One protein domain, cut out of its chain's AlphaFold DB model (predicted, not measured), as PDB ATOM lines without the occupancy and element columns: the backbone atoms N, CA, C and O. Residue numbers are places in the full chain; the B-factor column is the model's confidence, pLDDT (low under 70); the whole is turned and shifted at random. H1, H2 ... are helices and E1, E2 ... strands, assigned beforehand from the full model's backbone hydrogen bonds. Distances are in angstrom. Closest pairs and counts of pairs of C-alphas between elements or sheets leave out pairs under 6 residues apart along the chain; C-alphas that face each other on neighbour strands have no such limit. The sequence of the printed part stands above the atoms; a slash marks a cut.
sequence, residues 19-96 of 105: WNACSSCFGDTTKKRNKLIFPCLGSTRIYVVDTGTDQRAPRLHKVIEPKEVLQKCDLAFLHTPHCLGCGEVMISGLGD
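What this domain is: This is residues 19 to 96 of the 105 residues of an uncharacterized protein of Paroedura picta (UniProt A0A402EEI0). Two small sheets lie only partly face to face as a loose sandwich: a three-stranded meander, E1 E2 E3, each strand the antiparallel neighbour of the one before, and a two-stranded hairpin, E4 and E5. The short helix H1 sits at one end, where the chain passes from E3 to E4, and much of the unnamed stretch of residues 19 to 34 lies toward the opposite end. The printed part has 78 residues, with one named helix and five named strands in the order E1 E2 E3 H1 E4 E5. Both sheets are antiparallel, with orders E1 - E2 - E3 and E4 - E5, and the class is mixed, helices and strands. The whole is compact, with a radius of gyration of the C-alphas of 13.1 A, and spans 36 by 27 by 16 A.

How they stand to each other: In the larger sheet, E2, residues 46 to 50, is the inner strand, and E1, residues 35 to 39, and E3, residues 59 to 64, are the edge strands. E1 and E2 form a hairpin at 162 degrees, with N 36 and O 49 within hydrogen-bond range at 2.9 A. E2 and E3 form a hairpin at 153 degrees, with N 48 and O 62 at 2.8 A. The second sheet is the hairpin of E4, residues 76 to 83, and E5, residues 89 to 95, at 155 degrees, with N 79 and O 92 at 2.8 A and N 90 and O 82 at 2.9 A. E4 bends by 60 degrees at residue 79. The best planes of the two sheets are 37 degrees apart. The closest C-alphas of E1 and E4 are those of Pro 39 and Leu 78, 5.4 A apart. E2 and E4 are only just apart, at 8.2 A, and E3 is apart from E4 and E5. H1, residues 66 to 73, is not on the larger sheet; its closest C-alpha pair with E4 is Leu 70 and Ala 76, 6.8 A. In H1 every O i to N i+4 pair is within hydrogen-bond range.

Where its parts are: E1 begins at C-alpha 35 (49.026, 41.630, -41.913) and is 12.8 A long from first to last C-alpha; E2 is 13.1 A and E3 14.9 A. H1 begins at C-alpha 66 (38.282, 56.405, -34.884) and is 10.5 A long. E4 is 19.5 A, and E5 is 18.5 A, ending at C-alpha 95 (35.695, 52.162, -22.924).

The domain as a whole: The C-alphas farthest apart are those of Gly 27 and Gly 42, 36.4 A. The printed part has no cut, and no link between named elements is long. The mean pLDDT of the printed part is 96.2, and no printed residue is under 70.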
ATOM      1  N   TRP A  19      48.232  39.509 -35.212       97.94
ATOM      2  CA  TRP A  19      48.164  39.071 -36.602       97.94
ATOM      3  C   TRP A  19      46.722  38.987 -37.098       97.94
ATOM      4  O   TRP A  19      45.824  38.628 -36.342       97.94
ATOM      5  N   ASN A  20      46.514  39.227 -38.392       97.50
ATOM      6  CA  ASN A  20      45.211  39.048 -39.039       97.50
ATOM      7  C   ASN A  20      44.736  37.582 -39.085       97.50
ATOM      8  O   ASN A  20      43.547  37.324 -39.198       97.50
ATOM      9  N   ALA A  21      45.670  36.633 -39.060       97.00
ATOM     10  CA  ALA A  21      45.413  35.199 -39.069       97.00
ATOM     11  C   ALA A  21      46.558  34.478 -38.352       97.00
ATOM     12  O   ALA A  21      47.694  34.961 -38.329       97.00
ATOM     13  N   CYS A  22      46.279  33.315 -37.780       92.94
ATOM     14  CA  CYS A  22      47.266  32.506 -37.071       92.94
ATOM     15  C   CYS A  22      46.907  31.018 -37.166       92.94
ATOM     16  O   CYS A  22      46.087  30.627 -37.993       92.94
ATOM     17  N   SER A  23      47.532  30.176 -36.339       93.19
ATOM     18  CA  SER A  23      47.268  28.733 -36.313       93.19
ATOM     19  C   SER A  23      45.823  28.379 -35.956       93.19
ATOM     20  O   SER A  23      45.410  27.258 -36.223       93.19
ATOM     21  N   SER A  24      45.039  29.315 -35.409       91.38
ATOM     22  CA  SER A  24      43.604  29.117 -35.184       91.38
ATOM     23  C   SER A  24      42.822  28.887 -36.483       91.38
ATOM     24  O   SER A  24      41.816  28.188 -36.447       91.38
ATOM     25  N   CYS A  25      43.292  29.394 -37.632       91.75
ATOM     26  CA  CYS A  25      42.692  29.149 -38.952       91.75
ATOM     27  C   CYS A  25      43.190  27.839 -39.597       91.75
ATOM     28  O   CYS A  25      43.339  27.759 -40.817       91.75
ATOM     29  N   PHE A  26      43.543  26.829 -38.797       91.06
ATOM     30  CA  PHE A  26      44.082  25.567 -39.302       91.06
ATOM     31  C   PHE A  26      43.146  24.926 -40.342       91.06
ATOM     32  O   PHE A  26      41.940  24.841 -40.136       91.06
ATOM     33  N   GLY A  27      43.714  24.471 -41.463       90.50
ATOM     34  CA  GLY A  27      42.968  23.855 -42.567       90.50
ATOM     35  C   GLY A  27      42.386  24.837 -43.592       90.50
ATOM     36  O   GLY A  27      42.130  24.428 -44.724       90.50
ATOM     37  N   ASP A  28      42.253  26.128 -43.270       92.81
ATOM     38  CA  ASP A  28      41.799  27.140 -44.230       92.81
ATOM     39  C   ASP A  28      42.984  27.749 -45.001       92.81
ATOM     40  O   ASP A  28      43.655  28.685 -44.561       92.81
ATOM     41  N   THR A  29      43.226  27.222 -46.202       92.44
ATOM     42  CA  THR A  29      44.313  27.670 -47.093       92.44
ATOM     43  C   THR A  29      44.090  29.059 -47.698       92.44
ATOM     44  O   THR A  29      45.025  29.645 -48.256       92.44
ATOM     45  N   THR A  30      42.884  29.622 -47.577       93.88
ATOM     46  CA  THR A  30      42.580  30.973 -48.068       93.88
ATOM     47  C   THR A  30      43.115  32.059 -47.134       93.88
ATOM     48  O   THR A  30      43.297  33.208 -47.551       93.88
ATOM     49  N   LYS A  31      43.419  31.715 -45.875       93.88
ATOM     50  CA  LYS A  31      43.946  32.651 -44.877       93.88
ATOM     51  C   LYS A  31      45.468  32.653 -44.883       93.88
ATOM     52  O   LYS A  31      46.132  31.628 -45.009       93.88
ATOM     53  N   LYS A  32      46.045  33.843 -44.714       95.19
ATOM     54  CA  LYS A  32      47.495  34.041 -44.618       95.19
ATOM     55  C   LYS A  32      47.814  35.013 -43.495       95.19
ATOM     56  O   LYS A  32      47.219  36.087 -43.420       95.19
ATOM     57  N   ARG A  33      48.798  34.653 -42.668       96.31
ATOM     58  CA  ARG A  33      49.402  35.536 -41.664       96.31
ATOM     59  C   ARG A  33      50.349  36.515 -42.357       96.31
ATOM     60  O   ARG A  33      51.537  36.239 -42.493       96.31
ATOM     61  N   ASN A  34      49.804  37.614 -42.868       97.50
ATOM     62  CA  ASN A  34      50.558  38.577 -43.677       97.50
ATOM     63  C   ASN A  34      50.230  40.044 -43.380       97.50
ATOM     64  O   ASN A  34      50.732  40.932 -44.072       97.50
ATOM     65  N   LYS A  35      49.378  40.295 -42.382       98.38
ATOM     66  CA  LYS A  35      49.026  41.630 -41.913       98.38
ATOM     67  C   LYS A  35      49.122  41.702 -40.401       98.38
ATOM     68  O   LYS A  35      48.620  40.824 -39.696       98.38
ATOM     69  N   LEU A  36      49.738  42.772 -39.928       98.44
ATOM     70  CA  LEU A  36      49.712  43.162 -38.528       98.44
ATOM     71  C   LEU A  36      48.550  44.129 -38.301       98.44
ATOM     72  O   LEU A  36      48.294  45.009 -39.124       98.44
ATOM     73  N   ILE A  37      47.858  43.942 -37.186       98.69
ATOM     74  CA  ILE A  37      46.726  44.743 -36.735       98.69
ATOM     75  C   ILE A  37      47.177  45.514 -35.500       98.69
ATOM     76  O   ILE A  37      47.488  44.908 -34.473       98.69
ATOM     77  N   PHE A  38      47.217  46.835 -35.621       98.44
ATOM     78  CA  PHE A  38      47.622  47.766 -34.572       98.44
ATOM     79  C   PHE A  38      46.417  48.610 -34.146       98.44
ATOM     80  O   PHE A  38      46.148  49.645 -34.766       98.44
ATOM     81  N   PRO A  39      45.657  48.178 -33.130       98.06
ATOM     82  CA  PRO A  39      44.762  49.078 -32.422       98.06
ATOM     83  C   PRO A  39      45.566  50.150 -31.674       98.06
ATOM     84  O   PRO A  39      46.635  49.885 -31.125       98.06
ATOM     85  N   CYS A  40      45.047  51.369 -31.686       97.81
ATOM     86  CA  CYS A  40      45.660  52.536 -31.070       97.81
ATOM     87  C   CYS A  40      44.898  52.872 -29.789       97.81
ATOM     88  O   CYS A  40      43.697  53.166 -29.847       97.81
ATOM     89  N   LEU A  41      45.586  52.826 -28.649       96.06
ATOM     90  CA  LEU A  41      44.959  52.994 -27.341       96.06
ATOM     91  C   LEU A  41      44.457  54.427 -27.147       96.06
ATOM     92  O   LEU A  41      43.327  54.629 -26.711       96.06
ATOM     93  N   GLY A  42      45.262  55.419 -27.528       93.56
ATOM     94  CA  GLY A  42      44.954  56.832 -27.309       93.56
ATOM     95  C   GLY A  42      43.899  57.385 -28.267       93.56
ATOM     96  O   GLY A  42      43.127  58.267 -27.898       93.56
ATOM     97  N   SER A  43      43.832  56.860 -29.494       96.25
ATOM     98  CA  SER A  43      42.963  57.413 -30.538       96.25
ATOM     99  C   SER A  43      41.795  56.525 -30.940       96.25
ATOM    100  O   SER A  43      40.891  57.028 -31.597       96.25
ATOM    101  N   THR A  44      41.780  55.231 -30.591       96.75
ATOM    102  CA  THR A  44      40.813  54.232 -31.108       96.75
ATOM    103  C   THR A  44      41.000  53.902 -32.606       96.75
ATOM    104  O   THR A  44      40.247  53.120 -33.183       96.75
ATOM    105  N   ARG A  45      42.031  54.441 -33.269       98.06
ATOM    106  CA  ARG A  45      42.360  54.117 -34.667       98.06
ATOM    107  C   ARG A  45      42.852  52.676 -34.799       98.06
ATOM    108  O   ARG A  45      43.471  52.136 -33.885       98.06
ATOM    109  N   ILE A  46      42.635  52.058 -35.958       98.62
ATOM    110  CA  ILE A  46      43.241  50.759 -36.278       98.62
ATOM    111  C   ILE A  46      44.105  50.911 -37.523       98.62
ATOM    112  O   ILE A  46      43.609  51.272 -38.595       98.62
ATOM    113  N   TYR A  47      45.386  50.578 -37.403       98.75
ATOM    114  CA  TYR A  47      46.269  50.421 -38.550       98.75
ATOM    115  C   TYR A  47      46.363  48.955 -38.955       98.75
ATOM    116  O   TYR A  47      46.623  48.072 -38.136       98.75
ATOM    117  N   VAL A  48      46.198  48.703 -40.249       98.62
ATOM    118  CA  VAL A  48      46.523  47.422 -40.872       98.62
ATOM    119  C   VAL A  48      47.825  47.608 -41.628       98.62
ATOM    120  O   VAL A  48      47.902  48.425 -42.549       98.62
ATOM    121  N   VAL A  49      48.846  46.851 -41.253       98.69
ATOM    122  CA  VAL A  49      50.180  46.903 -41.856       98.69
ATOM    123  C   VAL A  49      50.403  45.632 -42.662       98.69
ATOM    124  O   VAL A  49      50.294  44.532 -42.129       98.69
ATOM    125  N   ASP A  50      50.709  45.771 -43.947       98.56
ATOM    126  CA  ASP A  50      51.086  44.664 -44.820       98.56
ATOM    127  C   ASP A  50      52.551  44.285 -44.596       98.56
ATOM    128  O   ASP A  50      53.451  45.106 -44.767       98.56
ATOM    129  N   THR A  51      52.776  43.022 -44.250       98.31
ATOM    130  CA  THR A  51      54.101  42.392 -44.169       98.31
ATOM    131  C   THR A  51      54.256  41.283 -45.210       98.31
ATOM    132  O   THR A  51      55.279  40.604 -45.241       98.31
ATOM    133  N   GLY A  52      53.221  41.031 -46.020       97.62
ATOM    134  CA  GLY A  52      53.201  39.953 -47.004       97.62
ATOM    135  C   GLY A  52      53.970  40.277 -48.273       97.62
ATOM    136  O   GLY A  52      54.521  39.363 -48.880       97.62
ATOM    137  N   THR A  53      54.003  41.551 -48.671       97.75
ATOM    138  CA  THR A  53      54.701  41.948 -49.901       97.75
ATOM    139  C   THR A  53      56.213  42.000 -49.721       97.75
ATOM    140  O   THR A  53      56.945  41.473 -50.551       97.75
ATOM    141  N   ASP A  54      56.677  42.614 -48.633       97.88
ATOM    142  CA  ASP A  54      58.077  42.597 -48.219       97.88
ATOM    143  C   ASP A  54      58.135  42.520 -46.689       97.88
ATOM    144  O   ASP A  54      57.708  43.431 -45.979       97.88
ATOM    145  N   GLN A  55      58.666  41.413 -46.172       96.44
ATOM    146  CA  GLN A  55      58.783  41.185 -44.731       96.44
ATOM    147  C   GLN A  55      59.830  42.096 -44.073       96.44
ATOM    148  O   GLN A  55      59.763  42.330 -42.866       96.44
ATOM    149  N   ARG A  56      60.804  42.604 -44.839       97.94
ATOM    150  CA  ARG A  56      61.855  43.512 -44.353       97.94
ATOM    151  C   ARG A  56      61.453  44.981 -44.454       97.94
ATOM    152  O   ARG A  56      62.051  45.794 -43.752       97.94
ATOM    153  N   ALA A  57      60.437  45.303 -45.254       98.25
ATOM    154  CA  ALA A  57      59.876  46.646 -45.391       98.25
ATOM    155  C   ALA A  57      58.331  46.652 -45.291       98.25
ATOM    156  O   ALA A  57      57.645  46.855 -46.297       98.25
ATOM    157  N   PRO A  58      57.765  46.435 -44.084       98.25
ATOM    158  CA  PRO A  58      56.328  46.547 -43.850       98.25
ATOM    159  C   PRO A  58      55.759  47.901 -44.268       98.25
ATOM    160  O   PRO A  58      56.403  48.934 -44.115       98.25
ATOM    161  N   ARG A  59      54.509  47.919 -44.728       98.38
ATOM    162  CA  ARG A  59      53.865  49.145 -45.219       98.38
ATOM    163  C   ARG A  59      52.437  49.283 -44.746       98.38
ATOM    164  O   ARG A  59      51.740  48.294 -44.535       98.38
ATOM    165  N   LEU A  60      51.988  50.524 -44.610       98.38
ATOM    166  CA  LEU A  60      50.611  50.804 -44.243       98.38
ATOM    167  C   LEU A  60      49.675  50.328 -45.361       98.38
ATOM    168  O   LEU A  60      49.799  50.749 -46.508       98.38
ATOM    169  N   HIS A  61      48.768  49.413 -45.030       98.44
ATOM    170  CA  HIS A  61      47.809  48.833 -45.970       98.44
ATOM    171  C   HIS A  61      46.447  49.512 -45.881       98.44
ATOM    172  O   HIS A  61      45.817  49.775 -46.902       98.44
ATOM    173  N   LYS A  62      45.982  49.773 -44.657       98.31
ATOM    174  CA  LYS A  62      44.699  50.424 -44.401       98.31
ATOM    175  C   LYS A  62      44.729  51.150 -43.063       98.31
ATOM    176  O   LYS A  62      45.357  50.680 -42.117       98.31
ATOM    177  N   VAL A  63      43.997  52.254 -42.991       98.50
ATOM    178  CA  VAL A  63      43.651  52.942 -41.747       98.50
ATOM    179  C   VAL A  63      42.143  52.845 -41.561       98.50
ATOM    180  O   VAL A  63      41.393  53.097 -42.505       98.50
ATOM    181  N   ILE A  64      41.702  52.454 -40.370       98.44
ATOM    182  CA  ILE A  64      40.305  52.557 -39.944       98.44
ATOM    183  C   ILE A  64      40.254  53.699 -38.938       98.44
ATOM    184  O   ILE A  64      40.855  53.610 -37.865       98.44
ATOM    185  N   GLU A  65      39.596  54.790 -39.319       98.19
ATOM    186  CA  GLU A  65      39.568  56.008 -38.513       98.19
ATOM    187  C   GLU A  65      38.692  55.835 -37.259       98.19
ATOM    188  O   GLU A  65      37.674  55.137 -37.315       98.19
ATOM    189  N   PRO A  66      39.015  56.523 -36.147       97.25
ATOM    190  CA  PRO A  66      38.282  56.405 -34.884       97.25
ATOM    191  C   PRO A  66      36.770  56.587 -35.027       97.25
ATOM    192  O   PRO A  66      35.988  55.841 -34.447       97.25
ATOM    193  N   LYS A  67      36.346  57.545 -35.864       97.25
ATOM    194  CA  LYS A  67      34.931  57.820 -36.131       97.25
ATOM    195  C   LYS A  67      34.188  56.584 -36.641       97.25
ATOM    196  O   LYS A  67      33.052  56.368 -36.239       97.25
ATOM    197  N   GLU A  68      34.812  55.782 -37.503       97.88
ATOM    198  CA  GLU A  68      34.190  54.567 -38.034       97.88
ATOM    199  C   GLU A  68      33.985  53.526 -36.929       97.88
ATOM    200  O   GLU A  68      32.905  52.945 -36.831       97.88
ATOM    201  N   VAL A  69      34.992  53.327 -36.072       96.62
ATOM    202  CA  VAL A  69      34.918  52.387 -34.942       96.62
ATOM    203  C   VAL A  69      33.835  52.815 -33.954       96.62
ATOM    204  O   VAL A  69      32.967  52.018 -33.605       96.62
ATOM    205  N   LEU A  70      33.838  54.090 -33.560       95.06
ATOM    206  CA  LEU A  70      32.870  54.639 -32.613       95.06
ATOM    207  C   LEU A  70      31.438  54.535 -33.149       95.06
ATOM    208  O   LEU A  70      30.538  54.133 -32.422       95.06
ATOM    209  N   GLN A  71      31.221  54.832 -34.433       96.50
ATOM    210  CA  GLN A  71      29.893  54.747 -35.046       96.50
ATOM    211  C   GLN A  71      29.373  53.313 -35.170       96.50
ATOM    212  O   GLN A  71      28.170  53.096 -35.054       96.50
ATOM    213  N   LYS A  72      30.253  52.345 -35.445       96.50
ATOM    214  CA  LYS A  72      29.849  50.951 -35.672       96.50
ATOM    215  C   LYS A  72      29.749  50.132 -34.391       96.50
ATOM    216  O   LYS A  72      28.964  49.190 -34.352       96.50
ATOM    217  N   CYS A  73      30.558  50.451 -33.384       93.81
ATOM    218  CA  CYS A  73      30.738  49.595 -32.214       93.81
ATOM    219  C   CYS A  73      30.510  50.310 -30.875       93.81
ATOM    220  O   CYS A  73      30.368  49.622 -29.872       93.81
ATOM    221  N   ASP A  74      30.506  51.650 -30.840       94.88
ATOM    222  CA  ASP A  74      30.545  52.458 -29.606       94.88
ATOM    223  C   ASP A  74      31.641  51.995 -28.620       94.88
ATOM    224  O   ASP A  74      31.444  51.935 -27.408       94.88
ATOM    225  N   LEU A  75      32.811  51.639 -29.164       94.94
ATOM    226  CA  LEU A  75      33.999  51.237 -28.410       94.94
ATOM    227  C   LEU A  75      35.128  52.248 -28.602       94.94
ATOM    228  O   LEU A  75      35.359  52.725 -29.713       94.94
ATOM    229  N   ALA A  76      35.854  52.511 -27.521       95.44
ATOM    230  CA  ALA A  76      37.037  53.357 -27.458       95.44
ATOM    231  C   ALA A  76      38.181  52.644 -26.718       95.44
ATOM    232  O   ALA A  76      37.977  51.600 -26.089       95.44
ATOM    233  N   PHE A  77      39.382  53.225 -26.780       95.44
ATOM    234  CA  PHE A  77      40.585  52.709 -26.115       95.44
ATOM    235  C   PHE A  77      40.879  51.261 -26.523       95.44
ATOM    236  O   PHE A  77      40.881  50.344 -25.698       95.44
ATOM    237  N   LEU A  78      41.045  51.041 -27.832       96.50
ATOM    238  CA  LEU A  78      41.286  49.705 -28.369       96.50
ATOM    239  C   LEU A  78      42.638  49.177 -27.894       96.50
ATOM    240  O   LEU A  78      43.651  49.864 -27.998       96.50
ATOM    241  N   HIS A  79      42.644  47.940 -27.408       95.88
ATOM    242  CA  HIS A  79      43.774  47.383 -26.683       95.88
ATOM    243  C   HIS A  79      44.292  46.096 -27.325       95.88
ATOM    244  O   HIS A  79      45.250  46.146 -28.090       95.88
ATOM    245  N   THR A  80      43.688  44.934 -27.062       97.12
ATOM    246  CA  THR A  80      44.275  43.648 -27.473       97.12
ATOM    247  C   THR A  80      43.560  43.069 -28.696       97.12
ATOM    248  O   THR A  80      42.371  42.754 -28.605       97.12
ATOM    249  N   PRO A  81      44.257  42.874 -29.831       97.69
ATOM    250  CA  PRO A  81      43.718  42.161 -30.982       97.69
ATOM    251  C   PRO A  81      44.017  40.650 -30.919       97.69
ATOM    252  O   PRO A  81      45.118  40.231 -30.563       97.69
ATOM    253  N   HIS A  82      43.065  39.825 -31.355       97.38
ATOM    254  CA  HIS A  82      43.187  38.371 -31.467       97.38
ATOM    255  C   HIS A  82      42.631  37.861 -32.805       97.38
ATOM    256  O   HIS A  82      41.513  38.191 -33.196       97.38
ATOM    257  N   CYS A  83      43.404  37.016 -33.490       96.19
ATOM    258  CA  CYS A  83      42.957  36.242 -34.651       96.19
ATOM    259  C   CYS A  83      42.032  35.099 -34.214       96.19
ATOM    260  O   CYS A  83      42.404  34.276 -33.373       96.19
ATOM    261  N   LEU A  84      40.856  35.001 -34.827       95.44
ATOM    262  CA  LEU A  84      39.888  33.935 -34.585       95.44
ATOM    263  C   LEU A  84      39.998  32.832 -35.644       95.44
ATOM    264  O   LEU A  84      40.435  33.073 -36.769       95.44
ATOM    265  N   GLY A  85      39.556  31.616 -35.307       92.44
ATOM    266  CA  GLY A  85      39.618  30.474 -36.230       92.44
ATOM    267  C   GLY A  85      38.782  30.643 -37.502       92.44
ATOM    268  O   GLY A  85      39.154  30.124 -38.549       92.44
ATOM    269  N   CYS A  86      37.727  31.463 -37.451       91.75
ATOM    270  CA  CYS A  86      36.918  31.860 -38.611       91.75
ATOM    271  C   CYS A  86      37.639  32.822 -39.581       91.75
ATOM    272  O   CYS A  86      37.106  33.158 -40.639       91.75
ATOM    273  N   GLY A  87      38.847  33.283 -39.242       90.88
ATOM    274  CA  GLY A  87      39.601  34.257 -40.033       90.88
ATOM    275  C   GLY A  87      39.196  35.713 -39.796       90.88
ATOM    276  O   GLY A  87      39.635  36.587 -40.543       90.88
ATOM    277  N   GLU A  88      38.373  35.970 -38.781       95.44
ATOM    278  CA  GLU A  88      38.081  37.311 -38.276       95.44
ATOM    279  C   GLU A  88      39.121  37.748 -37.237       95.44
ATOM    280  O   GLU A  88      39.871  36.939 -36.684       95.44
ATOM    281  N   VAL A  89      39.152  39.050 -36.956       97.44
ATOM    282  CA  VAL A  89      39.981  39.632 -35.899       97.44
ATOM    283  C   VAL A  89      39.062  40.280 -34.877       97.44
ATOM    284  O   VAL A  89      38.290  41.173 -35.215       97.44
ATOM    285  N   MET A  90      39.177  39.848 -33.627       97.12
ATOM    286  CA  MET A  90      38.508  40.466 -32.488       97.12
ATOM    287  C   MET A  90      39.466  41.444 -31.816       97.12
ATOM    288  O   MET A  90      40.635  41.120 -31.633       97.12
ATOM    289  N   ILE A  91      38.985  42.621 -31.429       97.56
ATOM    290  CA  ILE A  91      39.783  43.624 -30.718       97.56
ATOM    291  C   ILE A  91      39.020  44.037 -29.464       97.56
ATOM    292  O   ILE A  91      37.848  44.400 -29.558       97.56
ATOM    293  N   SER A  92      39.665  43.982 -28.299       95.56
ATOM    294  CA  SER A  92      39.076  44.500 -27.062       95.56
ATOM    295  C   SER A  92      39.146  46.029 -27.008       95.56
ATOM    296  O   SER A  92      40.140  46.625 -27.421       95.56
ATOM    297  N   GLY A  93      38.097  46.663 -26.481       94.69
ATOM    298  CA  GLY A  93      38.066  48.087 -26.143       94.69
ATOM    299  C   GLY A  93      37.861  48.268 -24.643       94.69
ATOM    300  O   GLY A  93      37.122  47.496 -24.031       94.69
ATOM    301  N   LEU A  94      38.529  49.253 -24.045       94.69
ATOM    302  CA  LEU A  94      38.449  49.503 -22.600       94.69
ATOM    303  C   LEU A  94      37.324  50.470 -22.219       94.69
ATOM    304  O   LEU A  94      36.951  50.534 -21.048       94.69
ATOM    305  N   GLY A  95      36.764  51.204 -23.181       94.12
ATOM    306  CA  GLY A  95      35.695  52.162 -22.924       94.12
ATOM    307  C   GLY A  95      34.790  52.418 -24.121       94.12
ATOM    308  O   GLY A  95      34.772  51.638 -25.073       94.12
ATOM    309  N   ASP A  96      34.038  53.512 -24.060       93.88
ATOM    310  CA  ASP A  96      33.139  53.980 -25.122       93.88
ATOM    311  C   ASP A  96      33.406  55.430 -25.546       93.88
ATOM    312  O   ASP A  96      34.299  56.107 -25.030       93.88
TER     313      ASP A  96